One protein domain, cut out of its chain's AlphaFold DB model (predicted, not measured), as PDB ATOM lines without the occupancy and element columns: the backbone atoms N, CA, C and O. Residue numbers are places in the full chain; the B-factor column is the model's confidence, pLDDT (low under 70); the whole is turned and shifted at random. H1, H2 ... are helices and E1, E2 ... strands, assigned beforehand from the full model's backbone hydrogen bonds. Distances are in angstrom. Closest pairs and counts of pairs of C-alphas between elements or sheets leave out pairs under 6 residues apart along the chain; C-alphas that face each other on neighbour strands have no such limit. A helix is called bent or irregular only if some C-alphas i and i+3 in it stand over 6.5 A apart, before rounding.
ATOM      1  N   THR A 115      61.216  -0.159   6.940       83.00
ATOM      2  CA  THR A 115      61.673  -1.325   6.170       83.00
ATOM      3  C   THR A 115      60.838  -2.592   6.419       83.00
ATOM      4  O   THR A 115      61.065  -3.614   5.760       83.00
ATOM      5  N   ALA A 116      59.862  -2.565   7.337       88.44
ATOM      6  CA  ALA A 116      59.077  -3.738   7.713       88.44
ATOM      7  C   ALA A 116      58.071  -4.122   6.615       88.44
ATOM      8  O   ALA A 116      57.132  -3.382   6.293       88.44
ATOM      9  N   LYS A 117      58.225  -5.321   6.040       92.00
ATOM     10  CA  LYS A 117      57.274  -5.837   5.045       92.00
ATOM     11  C   LYS A 117      56.021  -6.359   5.745       92.00
ATOM     12  O   LYS A 117      56.117  -7.068   6.744       92.00
ATOM     13  N   ARG A 118      54.848  -6.021   5.209       94.56
ATOM     14  CA  ARG A 118      53.540  -6.370   5.776       94.56
ATOM     15  C   ARG A 118      52.711  -7.163   4.771       94.56
ATOM     16  O   ARG A 118      52.772  -6.921   3.563       94.56
ATOM     17  N   PHE A 119      51.944  -8.125   5.273       95.19
ATOM     18  CA  PHE A 119      51.198  -9.072   4.452       95.19
ATOM     19  C   PHE A 119      49.804  -9.336   5.013       95.19
ATOM     20  O   PHE A 119      49.605  -9.416   6.220       95.19
ATOM     21  N   LEU A 120      48.845  -9.503   4.108       94.50
ATOM     22  CA  LEU A 120      47.506 -10.007   4.371       94.50
ATOM     23  C   LEU A 120      47.434 -11.459   3.890       94.50
ATOM     24  O   LEU A 120      47.701 -11.732   2.722       94.50
ATOM     25  N   HIS A 121      47.027 -12.370   4.763       92.19
ATOM     26  CA  HIS A 121      46.728 -13.763   4.451       92.19
ATOM     27  C   HIS A 121      45.217 -13.969   4.465       92.19
ATOM     28  O   HIS A 121      44.547 -13.627   5.440       92.19
ATOM     29  N   ILE A 122      44.680 -14.539   3.387       87.81
ATOM     30  CA  ILE A 122      43.270 -14.941   3.315       87.81
ATOM     31  C   ILE A 122      43.171 -16.421   3.704       87.81
ATOM     32  O   ILE A 122      43.733 -17.271   3.004       87.81
ATOM     33  N   THR A 123      42.464 -16.718   4.798       82.38
ATOM     34  CA  THR A 123      42.113 -18.082   5.234       82.38
ATOM     35  C   THR A 123      40.613 -18.343   5.017       82.38
ATOM     36  O   THR A 123      39.897 -17.491   4.487       82.38
ATOM     37  N   ALA A 124      40.117 -19.528   5.390       75.44
ATOM     38  CA  ALA A 124      38.694 -19.864   5.274       75.44
ATOM     39  C   ALA A 124      37.796 -19.136   6.299       75.44
ATOM     40  O   ALA A 124      36.614 -18.931   6.034       75.44
ATOM     41  N   GLU A 125      38.346 -18.745   7.454       77.50
ATOM     42  CA  GLU A 125      37.575 -18.225   8.600       77.50
ATOM     43  C   GLU A 125      37.977 -16.799   9.016       77.50
ATOM     44  O   GLU A 125      37.210 -16.106   9.686       77.50
ATOM     45  N   ALA A 126      39.171 -16.342   8.625       88.06
ATOM     46  CA  ALA A 126      39.726 -15.063   9.051       88.06
ATOM     47  C   ALA A 126      40.650 -14.433   7.997       88.06
ATOM     48  O   ALA A 126      41.205 -15.092   7.116       88.06
ATOM     49  N   LEU A 127      40.853 -13.127   8.137       91.81
ATOM     50  CA  LEU A 127      41.903 -12.373   7.467       91.81
ATOM     51  C   LEU A 127      43.030 -12.130   8.472       91.81
ATOM     52  O   LEU A 127      42.793 -11.522   9.513       91.81
ATOM     53  N   VAL A 128      44.243 -12.606   8.184       93.69
ATOM     54  CA  VAL A 128      45.386 -12.484   9.105       93.69
ATOM     55  C   VAL A 128      46.409 -11.492   8.565       93.69
ATOM     56  O   VAL A 128      46.830 -11.578   7.413       93.69
ATOM     57  N   LEU A 129      46.818 -10.553   9.407       94.81
ATOM     58  CA  LEU A 129      47.780  -9.501   9.113       94.81
ATOM     59  C   LEU A 129      49.131  -9.838   9.771       94.81
ATOM     60  O   LEU A 129      49.255  -9.865  10.997       94.81
ATOM     61  N   GLU A 130      50.134 -10.116   8.937       94.50
ATOM     62  CA  GLU A 130      51.502 -10.514   9.300       94.50
ATOM     63  C   GLU A 130      52.477  -9.346   9.084       94.50
ATOM     64  O   GLU A 130      52.450  -8.686   8.040       94.50
ATOM     65  N   VAL A 131      53.390  -9.135  10.036       93.50
ATOM     66  CA  VAL A 131      54.607  -8.332   9.838       93.50
ATOM     67  C   VAL A 131      55.784  -9.301   9.698       93.50
ATOM     68  O   VAL A 131      55.945 -10.218  10.499       93.50
ATOM     69  N   GLU A 132      56.584  -9.156   8.645       90.75
ATOM     70  CA  GLU A 132      57.616 -10.134   8.297       90.75
ATOM     71  C   GLU A 132      58.785 -10.114   9.291       90.75
ATOM     72  O   GLU A 132      59.557  -9.157   9.328       90.75
ATOM     73  N   GLY A 133      58.920 -11.197  10.062       87.56
ATOM     74  CA  GLY A 133      59.922 -11.352  11.123       87.56
ATOM     75  C   GLY A 133      59.348 -11.339  12.545       87.56
ATOM     76  O   GLY A 133      60.095 -11.614  13.478       87.56
ATOM     77  N   GLU A 134      58.052 -11.063  12.714       89.56
ATOM     78  CA  GLU A 134      57.360 -11.126  14.008       89.56
ATOM     79  C   GLU A 134      56.693 -12.499  14.224       89.56
ATOM     80  O   GLU A 134      56.157 -13.093  13.286       89.56
ATOM     81  N   ASP A 135      56.677 -12.992  15.468       87.62
ATOM     82  CA  ASP A 135      55.980 -14.236  15.851       87.62
ATOM     83  C   ASP A 135      54.471 -14.036  16.116       87.62
ATOM     84  O   ASP A 135      53.711 -15.008  16.168       87.62
ATOM     85  N   GLU A 136      54.021 -12.787  16.261       91.44
ATOM     86  CA  GLU A 136      52.622 -12.407  16.484       91.44
ATOM     87  C   GLU A 136      51.977 -11.858  15.205       91.44
ATOM     88  O   GLU A 136      52.583 -11.100  14.446       91.44
ATOM     89  N   CYS A 137      50.714 -12.208  14.972       92.56
ATOM     90  CA  CYS A 137      49.900 -11.724  13.858       92.56
ATOM     91  C   CYS A 137      48.534 -11.234  14.360       92.56
ATOM     92  O   CYS A 137      48.027 -11.710  15.377       92.56
ATOM     93  N   LEU A 138      47.905 -10.313  13.628       94.06
ATOM     94  CA  LEU A 138      46.564  -9.819  13.950       94.06
ATOM     95  C   LEU A 138      45.520 -10.547  13.092       94.06
ATOM     96  O   LEU A 138      45.509 -10.410  11.873       94.06
ATOM     97  N   SER A 139      44.649 -11.331  13.719       93.19
ATOM     98  CA  SER A 139      43.563 -12.062  13.064       93.19
ATOM     99  C   SER A 139      42.254 -11.283  13.166       93.19
ATOM    100  O   SER A 139      41.830 -10.920  14.262       93.19
ATOM    101  N   ILE A 140      41.611 -11.038  12.024       92.62
ATOM    102  CA  ILE A 140      40.304 -10.387  11.907       92.62
ATOM    103  C   ILE A 140      39.307 -11.418  11.370       92.62
ATOM    104  O   ILE A 140      39.358 -11.810  10.203       92.62
ATOM    105  N   ALA A 141      38.397 -11.857  12.234       89.75
ATOM    106  CA  ALA A 141      37.324 -12.800  11.933       89.75
ATOM    107  C   ALA A 141      35.948 -12.113  12.023       89.75
ATOM    108  O   ALA A 141      35.827 -10.982  12.495       89.75
ATOM    109  N   ARG A 142      34.883 -12.803  11.600       84.38
ATOM    110  CA  ARG A 142      33.504 -12.340  11.819       84.38
ATOM    111  C   ARG A 142      33.143 -12.472  13.310       84.38
ATOM    112  O   ARG A 142      33.505 -13.458  13.958       84.38
ATOM    113  N   GLY A 143      32.455 -11.474  13.866       76.88
ATOM    114  CA  GLY A 143      31.886 -11.546  15.211       76.88
ATOM    115  C   GLY A 143      30.781 -12.607  15.325       76.88
ATOM    116  O   GLY A 143      30.240 -13.056  14.310       76.88
ATOM    117  N   PRO A 144      30.434 -13.056  16.544       68.38
ATOM    118  CA  PRO A 144      29.278 -13.919  16.740       68.38
ATOM    119  C   PRO A 144      28.000 -13.115  16.476       68.38
ATOM    120  O   PRO A 144      27.948 -11.913  16.740       68.38
ATOM    121  N   GLU A 145      26.946 -13.772  16.000       60.16
ATOM    122  CA  GLU A 145      25.735 -13.081  15.524       60.16
ATOM    123  C   GLU A 145      25.014 -12.268  16.616       60.16
ATOM    124  O   GLU A 145      24.311 -11.318  16.299       60.16
ATOM    125  N   SER A 146      25.259 -12.576  17.895       44.81
ATOM    126  CA  SER A 146      24.739 -11.846  19.061       44.81
ATOM    127  C   SER A 146      25.495 -10.560  19.432       44.81
ATOM    128  O   SER A 146      25.028  -9.835  20.303       44.81
ATOM    129  N   LEU A 147      26.681 -10.313  18.863       50.06
ATOM    130  CA  LEU A 147      27.458  -9.074  19.056       50.06
ATOM    131  C   LEU A 147      27.574  -8.261  17.759       50.06
ATOM    132  O   LEU A 147      27.761  -7.051  17.809       50.06
ATOM    133  N   GLY A 148      27.461  -8.922  16.603       57.31
ATOM    134  CA  GLY A 148      27.735  -8.308  15.308       57.31
ATOM    135  C   GLY A 148      29.228  -8.034  15.091       57.31
ATOM    136  O   GLY A 148      30.088  -8.556  15.803       57.31
ATOM    137  N   GLY A 149      29.513  -7.229  14.070       75.19
ATOM    138  CA  GLY A 149      30.822  -6.625  13.834       75.19
ATOM    139  C   GLY A 149      31.982  -7.557  13.458       75.19
ATOM    140  O   GLY A 149      31.827  -8.755  13.173       75.19
ATOM    141  N   ALA A 150      33.182  -6.980  13.488       84.75
ATOM    142  CA  ALA A 150      34.456  -7.677  13.374       84.75
ATOM    143  C   ALA A 150      34.985  -8.142  14.741       84.75
ATOM    144  O   ALA A 150      35.019  -7.386  15.705       84.75
ATOM    145  N   ARG A 151      35.498  -9.373  14.810       87.94
ATOM    146  CA  ARG A 151      36.242  -9.891  15.964       87.94
ATOM    147  C   ARG A 151      37.732  -9.866  15.650       87.94
ATOM    148  O   ARG A 151      38.208 -10.694  14.872       87.94
ATOM    149  N   VAL A 152      38.470  -8.968  16.296       91.75
ATOM    150  CA  VAL A 152      39.934  -8.892  16.190       91.75
ATOM    151  C   VAL A 152      40.589  -9.662  17.339       91.75
ATOM    152  O   VAL A 152      40.092  -9.660  18.465       91.75
ATOM    153  N   ARG A 153      41.700 -10.352  17.065       92.06
ATOM    154  CA  ARG A 153      42.548 -11.026  18.062       92.06
ATOM    155  C   ARG A 153      44.010 -10.967  17.648       92.06
ATOM    156  O   ARG A 153      44.316 -11.072  16.465       92.06
ATOM    157  N   VAL A 154      44.917 -10.914  18.617       92.44
ATOM    158  CA  VAL A 154      46.313 -11.312  18.386       92.44
ATOM    159  C   VAL A 154      46.395 -12.841  18.433       92.44
ATOM    160  O   VAL A 154      45.747 -13.470  19.271       92.44
ATOM    161  N   VAL A 155      47.157 -13.439  17.520       91.19
ATOM    162  CA  VAL A 155      47.399 -14.887  17.418       91.19
ATOM    163  C   VAL A 155      48.878 -15.147  17.137       91.19
ATOM    164  O   VAL A 155      49.537 -14.327  16.495       91.19
ATOM    165  N   ALA A 156      49.412 -16.292  17.567       87.88
ATOM    166  CA  ALA A 156      50.749 -16.691  17.139       87.88
ATOM    167  C   ALA A 156      50.738 -17.045  15.643       87.88
ATOM    168  O   ALA A 156      49.785 -17.635  15.128       87.88
ATOM    169  N   ARG A 157      51.828 -16.734  14.938       84.25
ATOM    170  CA  ARG A 157      52.000 -16.969  13.492       84.25
ATOM    171  C   ARG A 157      51.763 -18.432  13.083       84.25
ATOM    172  O   ARG A 157      51.214 -18.694  12.016       84.25
ATOM    173  N   LYS A 158      52.106 -19.375  13.967       82.38
ATOM    174  CA  LYS A 158      51.870 -20.822  13.802       82.38
ATOM    175  C   LYS A 158      50.383 -21.179  13.902       82.38
ATOM    176  O   LYS A 158      49.869 -21.894  13.047       82.38
ATOM    177  N   ASP A 159      49.683 -20.621  14.888       81.31
ATOM    178  CA  ASP A 159      48.249 -20.859  15.123       81.31
ATOM    179  C   ASP A 159      47.375 -20.235  14.022       81.31
ATOM    180  O   ASP A 159      46.273 -20.704  13.747       81.31
ATOM    181  N   ALA A 160      47.886 -19.203  13.343       74.50
ATOM    182  CA  ALA A 160      47.269 -18.593  12.168       74.50
ATOM    183  C   ALA A 160      47.309 -19.464  10.891       74.50
ATOM    184  O   ALA A 160      46.778 -19.047   9.860       74.50
ATOM    185  N   GLY A 161      47.956 -20.637  10.921       68.31
ATOM    186  CA  GLY A 161      48.125 -21.499   9.746       68.31
ATOM    187  C   GLY A 161      49.134 -20.969   8.719       68.31
ATOM    188  O   GLY A 161      49.119 -21.400   7.565       68.31
ATOM    189  N   ILE A 162      50.005 -20.034   9.115       67.56
ATOM    190  CA  ILE A 162      51.077 -19.504   8.267       67.56
ATOM    191  C   ILE A 162      52.292 -20.431   8.414       67.56
ATOM    192  O   ILE A 162      53.146 -20.233   9.280       67.56
ATOM    193  N   GLU A 163      52.360 -21.473   7.579       58.47
ATOM    194  CA  GLU A 163      53.561 -22.313   7.474       58.47
ATOM    195  C   GLU A 163      54.766 -21.483   6.997       58.47
ATOM    196  O   GLU A 163      54.646 -20.599   6.143       58.47
ATOM    197  N   THR A 184      46.500 -17.349   0.919       76.38
ATOM    198  CA  THR A 184      46.941 -16.412  -0.124       76.38
ATOM    199  C   THR A 184      47.612 -15.209   0.531       76.38
ATOM    200  O   THR A 184      46.922 -14.305   1.000       76.38
ATOM    201  N   ARG A 185      48.952 -15.214   0.567       87.69
ATOM    202  CA  ARG A 185      49.803 -14.136   1.098       87.69
ATOM    203  C   ARG A 185      49.892 -12.977   0.101       87.69
ATOM    204  O   ARG A 185      50.491 -13.101  -0.965       87.69
ATOM    205  N   ILE A 186      49.307 -11.838   0.456       91.69
ATOM    206  CA  ILE A 186      49.208 -10.622  -0.360       91.69
ATOM    207  C   ILE A 186      50.038  -9.512   0.306       91.69
ATOM    208  O   ILE A 186      49.766  -9.191   1.462       91.69
ATOM    209  N   PRO A 187      51.020  -8.887  -0.370       94.69
ATOM    210  CA  PRO A 187      51.746  -7.751   0.196       94.69
ATOM    211  C   PRO A 187      50.829  -6.529   0.357       94.69
ATOM    212  O   PRO A 187      50.032  -6.214  -0.532       94.69
ATOM    213  N   VAL A 188      50.964  -5.832   1.485       95.81
ATOM    214  CA  VAL A 188      50.249  -4.590   1.810       95.81
ATOM    215  C   VAL A 188      51.206  -3.597   2.471       95.81
ATOM    216  O   VAL A 188      52.147  -3.998   3.145       95.81
ATOM    217  N   ASP A 189      50.949  -2.299   2.327       95.12
ATOM    218  CA  ASP A 189      51.758  -1.251   2.961       95.12
ATOM    219  C   ASP A 189      51.215  -0.845   4.345       95.12
ATOM    220  O   ASP A 189      51.871  -0.100   5.066       95.12
ATOM    221  N   GLY A 190      50.017  -1.306   4.725       95.19
ATOM    222  CA  GLY A 190      49.392  -1.030   6.023       95.19
ATOM    223  C   GLY A 190      47.892  -1.341   6.057       95.19
ATOM    224  O   GLY A 190      47.294  -1.722   5.047       95.19
ATOM    225  N   LEU A 191      47.278  -1.150   7.223       96.69
ATOM    226  CA  LEU A 191      45.828  -1.189   7.425       96.69
ATOM    227  C   LEU A 191      45.258   0.236   7.317       96.69
ATOM    228  O   LEU A 191      45.885   1.188   7.768       96.69
ATOM    229  N   PHE A 192      44.082   0.392   6.706       97.19
ATOM    230  CA  PHE A 192      43.286   1.619   6.823       97.19
ATOM    231  C   PHE A 192      42.254   1.458   7.943       97.19
ATOM    232  O   PHE A 192      42.169   2.319   8.809       97.19
ATOM    233  N   GLY A 193      41.511   0.347   7.954       95.44
ATOM    234  CA  GLY A 193      40.525   0.036   8.989       95.44
ATOM    235  C   GLY A 193      39.639  -1.156   8.632       95.44
ATOM    236  O   GLY A 193      39.950  -1.911   7.708       95.44
ATOM    237  N   VAL A 194      38.522  -1.303   9.336       93.56
ATOM    238  CA  VAL A 194      37.480  -2.308   9.111       93.56
ATOM    239  C   VAL A 194      36.130  -1.602   8.952       93.56
ATOM    240  O   VAL A 194      35.845  -0.637   9.655       93.56
ATOM    241  N   TYR A 195      35.314  -2.066   8.006       91.25
ATOM    242  CA  TYR A 195      33.959  -1.576   7.756       91.25
ATOM    243  C   TYR A 195      32.964  -2.720   7.911       91.25
ATOM    244  O   TYR A 195      33.009  -3.677   7.137       91.25
ATOM    245  N   ASP A 196      32.042  -2.606   8.861       86.25
ATOM    246  CA  ASP A 196      30.950  -3.562   9.014       86.25
ATOM    247  C   ASP A 196      29.809  -3.234   8.045       86.25
ATOM    248  O   ASP A 196      29.121  -2.219   8.172       86.25
ATOM    249  N   LEU A 197      29.644  -4.091   7.034       86.25
ATOM    250  CA  LEU A 197      28.586  -4.005   6.028       86.25
ATOM    251  C   LEU A 197      27.574  -5.149   6.219       86.25
ATOM    252  O   LEU A 197      27.715  -5.992   7.104       86.25
ATOM    253  N   LEU A 198      26.521  -5.168   5.401       84.50
ATOM    254  CA  LEU A 198      25.351  -6.032   5.602       84.50
ATOM    255  C   LEU A 198      25.689  -7.535   5.569       84.50
ATOM    256  O   LEU A 198      25.123  -8.302   6.352       84.50
ATOM    257  N   SER A 199      26.607  -7.963   4.697       84.00
ATOM    258  CA  SER A 199      27.065  -9.360   4.605       84.00
ATOM    259  C   SER A 199      28.071  -9.758   5.695       84.00
ATOM    260  O   SER A 199      28.227 -10.953   5.971       84.00
ATOM    261  N   GLY A 200      28.731  -8.777   6.323       84.56
ATOM    262  CA  GLY A 200      29.779  -8.947   7.330       84.56
ATOM    263  C   GLY A 200      30.895  -7.888   7.245       84.56
ATOM    264  O   GLY A 200      30.787  -6.921   6.485       84.56
ATOM    265  N   PRO A 201      31.986  -8.063   8.016       88.69
ATOM    266  CA  PRO A 201      33.126  -7.146   8.017       88.69
ATOM    267  C   PRO A 201      33.953  -7.176   6.724       88.69
ATOM    268  O   PRO A 201      34.305  -8.236   6.199       88.69
ATOM    269  N   PHE A 202      34.358  -5.988   6.268       92.06
ATOM    270  CA  PHE A 202      35.314  -5.758   5.184       92.06
ATOM    271  C   PHE A 202      36.563  -5.054   5.721       92.06
ATOM    272  O   PHE A 202      36.500  -3.913   6.177       92.06
ATOM    273  N   VAL A 203      37.726  -5.691   5.600       94.06
ATOM    274  CA  VAL A 203      39.012  -5.090   5.976       94.06
ATOM    275  C   VAL A 203      39.516  -4.211   4.830       94.06
ATOM    276  O   VAL A 203      39.683  -4.666   3.696       94.06
ATOM    277  N   ALA A 204      39.768  -2.939   5.123       96.19
ATOM    278  CA  ALA A 204      40.314  -1.958   4.199       96.19
ATOM    279  C   ALA A 204      41.843  -1.905   4.332       96.19
ATOM    280  O   ALA A 204      42.371  -1.261   5.236       96.19
ATOM    281  N   VAL A 205      42.574  -2.553   3.423       96.50
ATOM    282  CA  VAL A 205      44.049  -2.552   3.423       96.50
ATOM    283  C   VAL A 205      44.631  -1.503   2.477       96.50
ATOM    284  O   VAL A 205      44.190  -1.347   1.332       96.50
ATOM    285  N   ILE A 206      45.686  -0.816   2.920       97.44
ATOM    286  CA  ILE A 206      46.514   0.078   2.104       97.44
ATOM    287  C   ILE A 206      47.406  -0.803   1.225       97.44
ATOM    288  O   ILE A 206      48.569  -1.055   1.506       97.44
ATOM    289  N   SER A 207      46.837  -1.331   0.147       95.06
ATOM    290  CA  SER A 207      47.533  -2.293  -0.712       95.06
ATOM    291  C   SER A 207      48.668  -1.706  -1.557       95.06
ATOM    292  O   SER A 207      49.468  -2.468  -2.085       95.06
ATOM    293  N   ARG A 208      48.696  -0.377  -1.748       93.69
ATOM    294  CA  ARG A 208      49.820   0.367  -2.340       93.69
ATOM    295  C   ARG A 208      49.842   1.814  -1.867       93.69
ATOM    296  O   ARG A 208      48.804   2.486  -1.845       93.69
ATOM    297  N   SER A 209      51.042   2.324  -1.662       95.12
ATOM    298  CA  SER A 209      51.402   3.704  -1.371       95.12
ATOM    299  C   SER A 209      52.529   4.175  -2.303       95.12
ATOM    300  O   SER A 209      52.946   3.463  -3.218       95.12
ATOM    301  N   SER A 210      53.003   5.402  -2.104       94.25
ATOM    302  CA  SER A 210      54.261   5.896  -2.665       94.25
ATOM    303  C   SER A 210      54.972   6.759  -1.629       94.25
ATOM    304  O   SER A 210      54.329   7.590  -0.984       94.25
ATOM    305  N   LEU A 211      56.282   6.573  -1.463       93.38
ATOM    306  CA  LEU A 211      57.091   7.451  -0.622       93.38
ATOM    307  C   LEU A 211      57.086   8.866  -1.226       93.38
ATOM    308  O   LEU A 211      57.301   9.035  -2.428       93.38
ATOM    309  N   ARG A 212      56.773   9.876  -0.410       92.44
ATOM    310  CA  ARG A 212      56.738  11.295  -0.809       92.44
ATOM    311  C   ARG A 212      57.887  12.084  -0.206       92.44
ATOM    312  O   ARG A 212      58.387  13.002  -0.847       92.44
ATOM    313  N   TYR A 213      58.269  11.730   1.016       91.19
ATOM    314  CA  TYR A 213      59.409  12.291   1.719       91.19
ATOM    315  C   TYR A 213      59.924  11.282   2.745       91.19
ATOM    316  O   TYR A 213      59.124  10.601   3.386       91.19
ATOM    317  N   ALA A 214      61.240  11.236   2.911       90.06
ATOM    318  CA  ALA A 214      61.927  10.608   4.028       90.06
ATOM    319  C   ALA A 214      63.098  11.514   4.429       90.06
ATOM    320  O   ALA A 214      63.739  12.121   3.566       90.06
ATOM    321  N   ASN A 215      63.350  11.614   5.732       87.12
ATOM    322  CA  ASN A 215      64.497  12.298   6.312       87.12
ATOM    323  C   ASN A 215      64.850  11.628   7.650       87.12
ATOM    324  O   ASN A 215      64.102  11.729   8.626       87.12
ATOM    325  N   SER A 216      65.980  10.921   7.670       84.69
ATOM    326  CA  SER A 216      66.449  10.117   8.802       84.69
ATOM    327  C   SER A 216      66.928  10.964   9.984       84.69
ATOM    328  O   SER A 216      66.567  10.653  11.116       84.69
ATOM    329  N   ASP A 217      67.652  12.064   9.745       80.12
ATOM    330  CA  ASP A 217      68.045  13.034  10.785       80.12
ATOM    331  C   ASP A 217      66.826  13.652  11.496       80.12
ATOM    332  O   ASP A 217      66.863  13.958  12.692       80.12
ATOM    333  N   LEU A 218      65.720  13.840  10.767       79.50
ATOM    334  CA  LEU A 218      64.485  14.372  11.336       79.50
ATOM    335  C   LEU A 218      63.560  13.305  11.937       79.50
ATOM    336  O   LEU A 218      62.689  13.671  12.732       79.50
ATOM    337  N   GLY A 219      63.744  12.027  11.594       85.06
ATOM    338  CA  GLY A 219      62.810  10.949  11.931       85.06
ATOM    339  C   GLY A 219      61.444  11.112  11.253       85.06
ATOM    340  O   GLY A 219      60.430  10.720  11.820       85.06
ATOM    341  N   VAL A 220      61.399  11.750  10.077       87.19
ATOM    342  CA  VAL A 220      60.155  12.105   9.375       87.19
ATOM    343  C   VAL A 220      60.057  11.334   8.064       87.19
ATOM    344  O   VAL A 220      60.922  11.441   7.197       87.19
ATOM    345  N   GLU A 221      58.957  10.612   7.893       92.00
ATOM    346  CA  GLU A 221      58.556   9.978   6.635       92.00
ATOM    347  C   GLU A 221      57.107  10.358   6.319       92.00
ATOM    348  O   GLU A 221      56.287  10.465   7.227       92.00
ATOM    349  N   PHE A 222      56.782  10.495   5.032       94.31
ATOM    350  CA  PHE A 222      55.412  10.549   4.533       94.31
ATOM    351  C   PHE A 222      55.234   9.622   3.324       94.31
ATOM    352  O   PHE A 222      55.878   9.803   2.283       94.31
ATOM    353  N   ARG A 223      54.282   8.690   3.415       95.50
ATOM    354  CA  ARG A 223      53.790   7.851   2.311       95.50
ATOM    355  C   ARG A 223      52.396   8.323   1.881       95.50
ATOM    356  O   ARG A 223      51.532   8.549   2.721       95.50
ATOM    357  N   GLN A 224      52.148   8.457   0.577       97.12
ATOM    358  CA  GLN A 224      50.827   8.778   0.011       97.12
ATOM    359  C   GLN A 224      50.102   7.500  -0.416       97.12
ATOM    360  O   GLN A 224      50.604   6.748  -1.257       97.12
ATOM    361  N   VAL A 225      48.896   7.276   0.107       97.06
ATOM    362  CA  VAL A 225      48.042   6.141  -0.274       97.06
ATOM    363  C   VAL A 225      47.718   6.212  -1.766       97.06
ATOM    364  O   VAL A 225      47.253   7.230  -2.270       97.06
ATOM    365  N   SER A 226      47.960   5.113  -2.481       94.38
ATOM    366  CA  SER A 226      47.794   5.017  -3.939       94.38
ATOM    367  C   SER A 226      46.770   3.955  -4.368       94.38
ATOM    368  O   SER A 226      46.276   3.996  -5.498       94.38
ATOM    369  N   LYS A 227      46.445   2.984  -3.501       93.81
ATOM    370  CA  LYS A 227      45.310   2.055  -3.661       93.81
ATOM    371  C   LYS A 227      44.918   1.427  -2.316       93.81
ATOM    372  O   LYS A 227      45.653   0.581  -1.809       93.81
ATOM    373  N   VAL A 228      43.726   1.746  -1.812       96.00
ATOM    374  CA  VAL A 228      43.041   0.926  -0.792       96.00
ATOM    375  C   VAL A 228      42.325  -0.245  -1.480       96.00
ATOM    376  O   VAL A 228      41.871  -0.111  -2.621       96.00
ATOM    377  N   GLN A 229      42.251  -1.398  -0.819       94.19
ATOM    378  CA  GLN A 229      41.423  -2.538  -1.220       94.19
ATOM    379  C   GLN A 229      40.529  -2.958  -0.057       94.19
ATOM    380  O   GLN A 229      41.009  -3.067   1.065       94.19
ATOM    381  N   LEU A 230      39.247  -3.184  -0.343       93.31
ATOM    382  CA  LEU A 230      38.288  -3.769   0.591       93.31
ATOM    383  C   LEU A 230      38.294  -5.284   0.387       93.31
ATOM    384  O   LEU A 230      38.117  -5.741  -0.744       93.31
ATOM    385  N   VAL A 231      38.510  -6.043   1.458       91.62
ATOM    386  CA  VAL A 231      38.542  -7.508   1.446       91.62
ATOM    387  C   VAL A 231      37.497  -8.018   2.446       91.62
ATOM    388  O   VAL A 231      37.645  -7.735   3.636       91.62
ATOM    389  N   PRO A 232      36.433  -8.716   2.009       89.81
ATOM    390  CA  PRO A 232      35.452  -9.292   2.926       89.81
ATOM    391  C   PRO A 232      36.077 -10.411   3.763       89.81
ATOM    392  O   PRO A 232      36.889 -11.192   3.258       89.81
ATOM    393  N   VAL A 233      35.660 -10.537   5.021       86.06
ATOM    394  CA  VAL A 233      35.961 -11.716   5.842       86.06
ATOM    395  C   VAL A 233      35.024 -12.848   5.411       86.06
ATOM    396  O   VAL A 233      33.824 -12.813   5.669       86.06
ATOM    397  N   LEU A 234      35.563 -13.858   4.723       70.12
ATOM    398  CA  LEU A 234      34.788 -14.860   3.969       70.12
ATOM    399  C   LEU A 234      34.116 -15.968   4.811       70.12
ATOM    400  O   LEU A 234      33.619 -16.942   4.245       70.12
ATOM    401  N   ALA A 235      34.063 -15.821   6.137       63.34
ATOM    402  CA  ALA A 235      33.460 -16.782   7.059       63.34
ATOM    403  C   ALA A 235      31.924 -16.832   6.912       63.34
ATOM    404  O   ALA A 235      31.200 -16.163   7.652       63.34
ATOM    405  N   ALA A 236      31.457 -17.615   5.930       61.78
ATOM    406  CA  ALA A 236      30.053 -17.811   5.555       61.78
ATOM    407  C   ALA A 236      29.268 -16.478   5.498       61.78
ATOM    408  O   ALA A 236      28.559 -16.153   6.455       61.78
ATOM    409  N   PRO A 237      29.408 -15.673   4.420       65.00
ATOM    410  CA  PRO A 237      28.779 -14.352   4.339       65.00
ATOM    411  C   PRO A 237      27.268 -14.445   4.578       65.00
ATOM    412  O   PRO A 237      26.620 -15.370   4.081       65.00
ATOM    413  N   ARG A 238      26.705 -13.492   5.339       73.56
ATOM    414  CA  ARG A 238      25.265 -13.470   5.643       73.56
ATOM    415  C   ARG A 238      24.484 -13.481   4.328       73.56
ATOM    416  O   ARG A 238      24.751 -12.671   3.442       73.56
ATOM    417  N   SER A 239      23.520 -14.393   4.201       78.88
ATOM    418  CA  SER A 239      22.627 -14.435   3.044       78.88
ATOM    419  C   SER A 239      21.795 -13.155   3.006       78.88
ATOM    420  O   SER A 239      20.952 -12.954   3.880       78.88
ATOM    421  N   LEU A 240      22.056 -12.302   2.017       83.25
ATOM    422  CA  LEU A 240      21.348 -11.040   1.834       83.25
ATOM    423  C   LEU A 240      20.129 -11.211   0.926       83.25
ATOM    424  O   LEU A 240      20.195 -11.933  -0.072       83.25
ATOM    425  N   ASP A 241      19.045 -10.500   1.232       87.25
ATOM    426  CA  ASP A 241      17.933 -10.322   0.296       87.25
ATOM    427  C   ASP A 241      18.300  -9.371  -0.864       87.25
ATOM    428  O   ASP A 241      19.298  -8.644  -0.822       87.25
ATOM    429  N   ASP A 242      17.482  -9.346  -1.921       85.81
ATOM    430  CA  ASP A 242      17.710  -8.499  -3.101       85.81
ATOM    431  C   ASP A 242      17.847  -7.002  -2.769       85.81
ATOM    432  O   ASP A 242      18.508  -6.260  -3.496       85.81
ATOM    433  N   GLY A 243      17.159  -6.504  -1.742       83.56
ATOM    434  CA  GLY A 243      17.264  -5.140  -1.218       83.56
ATOM    435  C   GLY A 243      18.587  -4.905  -0.497       83.56
ATOM    436  O   GLY A 243      19.341  -4.022  -0.910       83.56
ATOM    437  N   GLN A 244      18.903  -5.730   0.502       84.56
ATOM    438  CA  GLN A 244      20.179  -5.698   1.227       84.56
ATOM    439  C   GLN A 244      21.386  -5.797   0.275       84.56
ATOM    440  O   GLN A 244      22.307  -4.990   0.360       84.56
ATOM    441  N   ALA A 245      21.364  -6.710  -0.700       85.38
ATOM    442  CA  ALA A 245      22.441  -6.872  -1.682       85.38
ATOM    443  C   ALA A 245      22.604  -5.646  -2.607       85.38
ATOM    444  O   ALA A 245      23.723  -5.278  -2.981       85.38
ATOM    445  N   ARG A 246      21.501  -4.968  -2.963       86.12
ATOM    446  CA  ARG A 246      21.546  -3.686  -3.693       86.12
ATOM    447  C   ARG A 246      22.105  -2.556  -2.830       86.12
ATOM    448  O   ARG A 246      22.808  -1.698  -3.366       86.12
ATOM    449  N   GLU A 247      21.804  -2.553  -1.536       85.00
ATOM    450  CA  GLU A 247      22.292  -1.544  -0.599       85.00
ATOM    451  C   GLU A 247      23.780  -1.731  -0.282       85.00
ATOM    452  O   GLU A 247      24.544  -0.775  -0.379       85.00
ATOM    453  N   GLU A 248      24.257  -2.953  -0.050       87.25
ATOM    454  CA  GLU A 248      25.692  -3.208   0.115       87.25
ATOM    455  C   GLU A 248      26.488  -2.795  -1.136       87.25
ATOM    456  O   GLU A 248      27.508  -2.110  -1.035       87.25
ATOM    457  N   ALA A 249      25.978  -3.092  -2.336       87.88
ATOM    458  CA  ALA A 249      26.571  -2.608  -3.583       87.88
ATOM    459  C   ALA A 249      26.581  -1.064  -3.690       87.88
ATOM    460  O   ALA A 249      27.470  -0.493  -4.333       87.88
ATOM    461  N   ARG A 250      25.632  -0.368  -3.045       91.44
ATOM    462  CA  ARG A 250      25.600   1.099  -2.929       91.44
ATOM    463  C   ARG A 250      26.671   1.599  -1.956       91.44
ATOM    464  O   ARG A 250      27.425   2.498  -2.329       91.44
ATOM    465  N   LEU A 251      26.791   0.990  -0.773       90.25
ATOM    466  CA  LEU A 251      27.789   1.314   0.257       90.25
ATOM    467  C   LEU A 251      29.224   1.083  -0.247       90.25
ATOM    468  O   LEU A 251      30.061   1.983  -0.173       90.25
ATOM    469  N   LEU A 252      29.493  -0.057  -0.889       91.62
ATOM    470  CA  LEU A 252      30.775  -0.337  -1.547       91.62
ATOM    471  C   LEU A 252      31.098   0.701  -2.639       91.62
ATOM    472  O   LEU A 252      32.246   1.135  -2.777       91.62
ATOM    473  N   ALA A 253      30.092   1.167  -3.388       91.19
ATOM    474  CA  ALA A 253      30.256   2.233  -4.377       91.19
ATOM    475  C   ALA A 253      30.433   3.639  -3.761       91.19
ATOM    476  O   ALA A 253      30.992   4.517  -4.427       91.19
ATOM    477  N   LEU A 254      29.982   3.873  -2.522       92.19
ATOM    478  CA  LEU A 254      30.274   5.085  -1.748       92.19
ATOM    479  C   LEU A 254      31.706   5.057  -1.197       92.19
ATOM    480  O   LEU A 254      32.446   6.009  -1.439       92.19
ATOM    481  N   LEU A 255      32.147   3.957  -0.577       93.88
ATOM    482  CA  LEU A 255      33.542   3.780  -0.142       93.88
ATOM    483  C   LEU A 255      34.514   3.940  -1.321       93.88
ATOM    484  O   LEU A 255      35.468   4.716  -1.255       93.88
ATOM    485  N   ALA A 256      34.232   3.300  -2.460       92.38
ATOM    486  CA  ALA A 256      35.030   3.456  -3.675       92.38
ATOM    487  C   ALA A 256      35.007   4.891  -4.249       92.38
ATOM    488  O   ALA A 256      35.956   5.302  -4.921       92.38
ATOM    489  N   LEU A 257      33.955   5.681  -4.001       90.06
ATOM    490  CA  LEU A 257      33.922   7.109  -4.335       90.06
ATOM    491  C   LEU A 257      34.777   7.929  -3.355       90.06
ATOM    492  O   LEU A 257      35.514   8.816  -3.794       90.06
ATOM    493  N   ALA A 258      34.726   7.615  -2.063       91.81
ATOM    494  CA  ALA A 258      35.479   8.283  -1.009       91.81
ATOM    495  C   ALA A 258      36.995   8.088  -1.179       91.81
ATOM    496  O   ALA A 258      37.716   9.065  -1.390       91.81
ATOM    497  N   PHE A 259      37.460   6.834  -1.250       93.94
ATOM    498  CA  PHE A 259      38.875   6.485  -1.452       93.94
ATOM    499  C   PHE A 259      39.473   7.000  -2.771       93.94
ATOM    500  O   PHE A 259      40.685   7.147  -2.883       93.94
ATOM    501  N   ARG A 260      38.641   7.285  -3.782       89.69
ATOM    502  CA  ARG A 260      39.066   7.884  -5.063       89.69
ATOM    503  C   ARG A 260      39.015   9.412  -5.091       89.69
ATOM    504  O   ARG A 260      39.506  10.001  -6.050       89.69
ATOM    505  N   SER A 261      38.346  10.043  -4.128       88.75
ATOM    506  CA  SER A 261      38.179  11.501  -4.068       88.75
ATOM    507  C   SER A 261      39.044  12.160  -3.001       88.75
ATOM    508  O   SER A 261      39.236  13.370  -3.072       88.75
ATOM    509  N   HIS A 262      39.568  11.382  -2.053       91.94
ATOM    510  CA  HIS A 262      40.424  11.842  -0.968       91.94
ATOM    511  C   HIS A 262      41.895  11.495  -1.214       91.94
ATOM    512  O   HIS A 262      42.220  10.368  -1.581       91.94
ATOM    513  N   GLN A 263      42.781  12.463  -0.971       93.94
ATOM    514  CA  GLN A 263      44.208  12.200  -0.788       93.94
ATOM    515  C   GLN A 263      44.442  11.817   0.671       93.94
ATOM    516  O   GLN A 263      43.931  12.494   1.572       93.94
ATOM    517  N   PHE A 264      45.224  10.764   0.892       97.69
ATOM    518  CA  PHE A 264      45.585  10.276   2.218       97.69
ATOM    519  C   PHE A 264      47.093  10.087   2.337       97.69
ATOM    520  O   PHE A 264      47.740   9.612   1.396       97.69
ATOM    521  N   TYR A 265      47.629  10.411   3.509       98.06
ATOM    522  CA  TYR A 265      49.045  10.270   3.835       98.06
ATOM    523  C   TYR A 265      49.198   9.616   5.206       98.06
ATOM    524  O   TYR A 265      48.374   9.843   6.089       98.06
ATOM    525  N   PHE A 266      50.233   8.799   5.369       97.44
ATOM    526  CA  PHE A 266      50.537   8.060   6.595       97.44
ATOM    527  C   PHE A 266      52.046   7.848   6.732       97.44
ATOM    528  O   PHE A 266      52.805   8.080   5.787       97.44
ATOM    529  N   SER A 267      52.469   7.378   7.901       95.19
ATOM    530  CA  SER A 267      53.808   6.853   8.147       95.19
ATOM    531  C   SER A 267      53.765   5.897   9.335       95.19
ATOM    532  O   SER A 267      52.894   6.010  10.194       95.19
ATOM    533  N   HIS A 268      54.691   4.940   9.360       92.12
ATOM    534  CA  HIS A 268      54.823   3.956  10.441       92.12
ATOM    535  C   HIS A 268      55.898   4.327  11.471       92.12
ATOM    536  O   HIS A 268      55.982   3.693  12.516       92.12
ATOM    537  N   VAL A 269      56.711   5.354  11.191       88.44
ATOM    538  CA  VAL A 269      57.769   5.858  12.096       88.44
ATOM    539  C   VAL A 269      57.485   7.260  12.641       88.44
ATOM    540  O   VAL A 269      58.184   7.735  13.530       88.44
ATOM    541  N   HIS A 270      56.486   7.946  12.084       87.94
ATOM    542  CA  HIS A 270      56.190   9.352  12.334       87.94
ATOM    543  C   HIS A 270      54.677   9.572  12.346       87.94
ATOM    544  O   HIS A 270      53.974   9.158  11.425       87.94
ATOM    545  N   ASP A 271      54.179  10.265  13.366       92.88
ATOM    546  CA  ASP A 271      52.775  10.649  13.431       92.88
ATOM    547  C   ASP A 271      52.488  11.865  12.535       92.88
ATOM    548  O   ASP A 271      52.708  13.021  12.901       92.88
ATOM    549  N   GLY A 387      37.775   6.142  13.597       89.75
ATOM    550  CA  GLY A 387      36.475   5.472  13.785       89.75
ATOM    551  C   GLY A 387      36.276   4.181  12.980       89.75
ATOM    552  O   GLY A 387      35.224   3.564  13.072       89.75
ATOM    553  N   VAL A 388      37.266   3.774  12.177       92.56
ATOM    554  CA  VAL A 388      37.296   2.475  11.477       92.56
ATOM    555  C   VAL A 388      38.447   1.591  11.971       92.56
ATOM    556  O   VAL A 388      38.694   0.522  11.421       92.56
ATOM    557  N   LEU A 389      39.153   2.019  13.020       93.56
ATOM    558  CA  LEU A 389      40.106   1.213  13.782       93.56
ATOM    559  C   LEU A 389      39.545   0.786  15.148       93.56
ATOM    560  O   LEU A 389      40.257   0.108  15.880       93.56
ATOM    561  N   GLU A 390      38.292   1.120  15.477       88.81
ATOM    562  CA  GLU A 390      37.675   0.825  16.782       88.81
ATOM    563  C   GLU A 390      37.866  -0.636  17.244       88.81
ATOM    564  O   GLU A 390      38.387  -0.823  18.340       88.81
ATOM    565  N   PRO A 391      37.653  -1.680  16.406       89.94
ATOM    566  CA  PRO A 391      37.861  -3.073  16.828       89.94
ATOM    567  C   PRO A 391      39.327  -3.443  17.140       89.94
ATOM    568  O   PRO A 391      39.602  -4.506  17.697       89.94
ATOM    569  N   LEU A 392      40.294  -2.599  16.755       93.06
ATOM    570  CA  LEU A 392      41.692  -2.700  17.180       93.06
ATOM    571  C   LEU A 392      41.948  -1.890  18.459       93.06
ATOM    572  O   LEU A 392      42.771  -2.308  19.269       93.06
ATOM    573  N   LEU A 393      41.268  -0.757  18.651       91.19
ATOM    574  CA  LEU A 393      41.371   0.065  19.860       91.19
ATOM    575  C   LEU A 393      40.770  -0.664  21.072       91.19
ATOM    576  O   LEU A 393      41.449  -0.783  22.087       91.19
ATOM    577  N   GLU A 394      39.588  -1.268  20.929       90.75
ATOM    578  CA  GLU A 394      38.965  -2.130  21.948       90.75
ATOM    579  C   GLU A 394      39.912  -3.260  22.391       90.75
ATOM    580  O   GLU A 394      40.154  -3.466  23.582       90.75
ATOM    581  N   LEU A 395      40.515  -3.972  21.428       91.94
ATOM    582  CA  LEU A 395      41.487  -5.035  21.701       91.94
ATOM    583  C   LEU A 395      42.761  -4.495  22.369       91.94
ATOM    584  O   LEU A 395      43.331  -5.152  23.242       91.94
ATOM    585  N   ARG A 396      43.225  -3.307  21.968       92.25
ATOM    586  CA  ARG A 396      44.389  -2.643  22.563       92.25
ATOM    587  C   ARG A 396      44.132  -2.316  24.035       92.25
ATOM    588  O   ARG A 396      44.977  -2.625  24.875       92.25
ATOM    589  N   GLU A 397      42.974  -1.741  24.349       91.25
ATOM    590  CA  GLU A 397      42.565  -1.421  25.719       91.25
ATOM    591  C   GLU A 397      42.341  -2.683  26.560       91.25
ATOM    592  O   GLU A 397      42.799  -2.734  27.702       91.25
ATOM    593  N   GLU A 398      41.755  -3.748  25.997       90.25
ATOM    594  CA  GLU A 398      41.630  -5.040  26.683       90.25
ATOM    595  C   GLU A 398      43.009  -5.610  27.071       90.25
ATOM    596  O   GLU A 398      43.223  -6.046  28.209       90.25
ATOM    597  N   LEU A 399      43.976  -5.584  26.148       89.62
ATOM    598  CA  LEU A 399      45.338  -6.063  26.394       89.62
ATOM    599  C   LEU A 399      46.097  -5.181  27.400       89.62
ATOM    600  O   LEU A 399      46.830  -5.713  28.237       89.62
ATOM    601  N   GLU A 400      45.902  -3.858  27.387       89.06
ATOM    602  CA  GLU A 400      46.472  -2.971  28.410       89.06
ATOM    603  C   GLU A 400      45.818  -3.162  29.784       89.06
ATOM    604  O   GLU A 400      46.534  -3.217  30.783       89.06
ATOM    605  N   GLY A 401      44.500  -3.363  29.854       86.94
ATOM    606  CA  GLY A 401      43.791  -3.694  31.092       86.94
ATOM    607  C   GLY A 401      44.292  -5.000  31.715       86.94
ATOM    608  O   GLY A 401      44.610  -5.042  32.908       86.94
ATOM    609  N   ARG A 402      44.465  -6.049  30.899       85.19
ATOM    610  CA  ARG A 402      45.060  -7.332  31.323       85.19
ATOM    611  C   ARG A 402      46.497  -7.158  31.831       85.19
ATOM    612  O   ARG A 402      46.807  -7.637  32.920       85.19
ATOM    613  N   ARG A 403      47.346  -6.426  31.091       82.81
ATOM    614  CA  ARG A 403      48.741  -6.119  31.474       82.81
ATOM    615  C   ARG A 403      48.809  -5.387  32.814       82.81
ATOM    616  O   ARG A 403      49.601  -5.753  33.680       82.81
ATOM    617  N   ASN A 404      47.973  -4.367  32.996       83.69
ATOM    618  CA  ASN A 404      47.940  -3.556  34.212       83.69
ATOM    619  C   ASN A 404      47.393  -4.342  35.422       83.69
ATOM    620  O   ASN A 404      47.771  -4.053  36.554       83.69
ATOM    621  N   SER A 405      46.563  -5.364  35.190       82.88
ATOM    622  CA  SER A 405      46.010  -6.248  36.231       82.88
ATOM    623  C   SER A 405      46.990  -7.324  36.728       82.88
ATOM    624  O   SER A 405      46.622  -8.139  37.572       82.88
ATOM    625  N   GLY A 406      48.225  -7.365  36.214       70.06
ATOM    626  CA  GLY A 406      49.251  -8.318  36.652       70.06
ATOM    627  C   GLY A 406      48.987  -9.777  36.262       70.06
ATOM    628  O   GLY A 406      49.620 -10.674  36.817       70.06
ATOM    629  N   GLY A 407      48.064 -10.030  35.327       63.41
ATOM    630  CA  GLY A 407      47.859 -11.364  34.766       63.41
ATOM    631  C   GLY A 407      49.071 -11.796  33.938       63.41
ATOM    632  O   GLY A 407      49.599 -11.000  33.162       63.41
ATOM    633  N   ASP A 408      49.500 -13.051  34.096       53.03
ATOM    634  CA  ASP A 408      50.591 -13.613  33.293       53.03
ATOM    635  C   ASP A 408      50.192 -13.596  31.806       53.03
ATOM    636  O   ASP A 408      49.154 -14.137  31.410       53.03
ATOM    637  N   GLY A 409      50.964 -12.859  31.007       50.66
ATOM    638  CA  GLY A 409      50.550 -12.352  29.700       50.66
ATOM    639  C   GLY A 409      50.589 -13.422  28.620       50.66
ATOM    640  O   GLY A 409      51.534 -13.471  27.839       50.66
ATOM    641  N   GLY A 410      49.563 -14.275  28.571       49.88
ATOM    642  CA  GLY A 410      49.455 -15.399  27.638       49.88
ATOM    643  C   GLY A 410      49.509 -14.995  26.158       49.88
ATOM    644  O   GLY A 410      48.476 -14.765  25.533       49.88
ATOM    645  N   GLY A 411      50.718 -14.962  25.596       60.69
ATOM    646  CA  GLY A 411      51.020 -14.823  24.168       60.69
ATOM    647  C   GLY A 411      50.864 -13.413  23.589       60.69
ATOM    648  O   GLY A 411      51.793 -12.926  22.958       60.69
ATOM    649  N   ALA A 412      49.708 -12.778  23.787       70.81
ATOM    650  CA  ALA A 412      49.296 -11.576  23.060       70.81
ATOM    651  C   ALA A 412      49.854 -10.262  23.638       70.81
ATOM    652  O   ALA A 412      49.568  -9.909  24.785       70.81
ATOM    653  N   THR A 413      50.562  -9.480  22.819       83.81
ATOM    654  CA  THR A 413      51.100  -8.167  23.189       83.81
ATOM    655  C   THR A 413      50.311  -6.996  22.598       83.81
ATOM    656  O   THR A 413      49.820  -7.023  21.471       83.81
ATOM    657  N   VAL A 414      50.267  -5.894  23.349       87.12
ATOM    658  CA  VAL A 414      49.759  -4.587  22.886       87.12
ATOM    659  C   VAL A 414      50.539  -4.111  21.649       87.12
ATOM    660  O   VAL A 414      49.960  -3.583  20.703       87.12
ATOM    661  N   ALA A 415      51.846  -4.393  21.610       87.50
ATOM    662  CA  ALA A 415      52.723  -4.029  20.503       87.50
ATOM    663  C   ALA A 415      52.352  -4.733  19.184       87.50
ATOM    664  O   ALA A 415      52.627  -4.196  18.109       87.50
ATOM    665  N   ALA A 416      51.746  -5.925  19.214       89.69
ATOM    666  CA  ALA A 416      51.237  -6.576  18.004       89.69
ATOM    667  C   ALA A 416      50.077  -5.786  17.370       89.69
ATOM    668  O   ALA A 416      49.955  -5.762  16.146       89.69
ATOM    669  N   VAL A 417      49.273  -5.095  18.185       92.38
ATOM    670  CA  VAL A 417      48.182  -4.220  17.727       92.38
ATOM    671  C   VAL A 417      48.716  -2.845  17.306       92.38
ATOM    672  O   VAL A 417      48.374  -2.364  16.227       92.38
ATOM    673  N   ASP A 418      49.620  -2.247  18.094       90.31
ATOM    674  CA  ASP A 418      50.214  -0.929  17.808       90.31
ATOM    675  C   ASP A 418      50.900  -0.877  16.422       90.31
ATOM    676  O   ASP A 418      50.786   0.122  15.715       90.31
ATOM    677  N   ARG A 419      51.527  -1.980  15.968       90.31
ATOM    678  CA  ARG A 419      52.130  -2.118  14.617       90.31
ATOM    679  C   ARG A 419      51.139  -1.954  13.445       90.31
ATOM    680  O   ARG A 419      51.585  -1.790  12.305       90.31
ATOM    681  N   TRP A 420      49.829  -2.014  13.702       93.88
ATOM    682  CA  TRP A 420      48.749  -1.870  12.710       93.88
ATOM    683  C   TRP A 420      47.841  -0.653  12.939       93.88
ATOM    684  O   TRP A 420      47.055  -0.310  12.053       93.88
ATOM    685  N   LEU A 421      47.966   0.038  14.077       91.81
ATOM    686  CA  LEU A 421      47.229   1.264  14.407       91.81
ATOM    687  C   LEU A 421      47.877   2.508  13.774       91.81
ATOM    688  O   LEU A 421      48.256   3.461  14.451       91.81
ATOM    689  N   THR A 422      48.016   2.499  12.448       91.31
ATOM    690  CA  THR A 422      48.674   3.570  11.689       91.31
ATOM    691  C   THR A 422      47.760   4.800  11.530       91.31
ATOM    692  O   THR A 422      46.705   4.688  10.889       91.31
TER     693      THR A 422
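What this domain is: This is residues 115 to 163, 184 to 271 and 387 to 422 of the 1002 residues of the protein "SAC domain-containing protein" of Ectocarpus sp. CCAP 1310/34 (UniProt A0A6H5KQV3). Two antiparallel sheets make a sandwich, only partly face to face: a strongly twisted one of E1 to E5, and a curled one of E6 to E9, whose long bent hairpin E7 and E8 reaches past the other sheet. H1 runs along the second sheet, and H2 with the short H3 covers the E4 and E3 side of the first. The hairpin's tip at Asp 217 and the start of H1 at Asp 242 make the longest extent. The printed part has 173 residues with nine named strands and three named helices, in the order E1 E2 E3 E4 E5 E6 E7 E8 H1 E9 H2 H3; the class is mixed, helices and strands. The whole is compact, with a radius of gyration of the C-alphas of 16.9 A and spans of 55 by 43 by 31 A.

Where its parts are: Find C-alpha 118 at (53.540, -6.370, 5.776); there E1 begins and runs to residue 122. E2 follows at residues 126 to 131, E3 at 136 to 142, 19.7 A long, and E4 at 150 to 156, 19.0 A long. After the first cut look for E5 at residues 184 to 188 and E6 at 190 to 197, 21.0 A long. E7, residues 200 to 215, spans 40.7 A and bends by 67 degrees at residue 212; E8, residues 220 to 232, spans 33.3 A and bends by 64 degrees at residue 226. Find C-alpha 242 at (17.710, -8.499, -3.101); from there H1 runs 28.6 A to residue 261. E9 is residues 264 to 266. Past the second cut, H2 takes residues 390 to 404, 20.7 A, and H3 residues 414 to 418, ending with C-alpha 418 at (50.214, -0.929, 17.808).

How they stand to each other: Begin with the sheet in the order E4 E3 E2 E1 E5, where E1 E2 E3 E4 form a meander, each strand the antiparallel neighbour of the one before. Look at N 121 and O 128, 2.8 A, for E1 and E2; N 129 and O 138, 2.8 A, for E2 and E3; N 139 and O 153, 2.8 A, for E3 and E4; and N 120 and O 186, 2.8 A, for E1 and E5. The other sheet runs E6 E7 E8 E9, with a second meander E6 E7 E8. Here you find N 195 and O 202 at 2.9 A, N 203 and O 231 at 2.8 A, and N 225 and O 264 at 2.9 A, each within hydrogen-bond range. The two sheets form a sandwich, two sheets face to face: the facing parts are 10.6 A centre to centre, with strands at 18 degrees. The closest C-alphas of E5 and E7 are those of Val 188 and Ser 207, 4.4 A apart. H1 is on the curled sheet at a height of 10.1 A, along the strands at 6 degrees to E7 on the local plane. H2 is on the five-stranded sheet at a height of 8.2 A, over E4 and slantwise to the strands at 47 degrees on the local plane. H3 is on the same face, over E3, and touches H2; their closest C-alphas are those of Arg 396 and Val 414, 5.7 A. H1 and H2 are apart. In H3 every O i to N i+4 pair is within hydrogen-bond range; H1 has 15 of 16 and H2 10 of 11.

The domain as a whole: The two C-alphas farthest apart, those of Asp 217 and Asp 242, are 56.5 A apart. Residues 164 to 183 are not printed, and C-alphas 163 and 184 are 11.7 A apart across that cut; residues 272 to 386 are not printed, with 17.1 A between C-alphas 271 and 387. Of the links that are printed whole, none is long. The mean pLDDT of the printed part is 86.5; it is under 70 at residues 144 to 148, 161 to 163, 235 to 237 and 407 to 411.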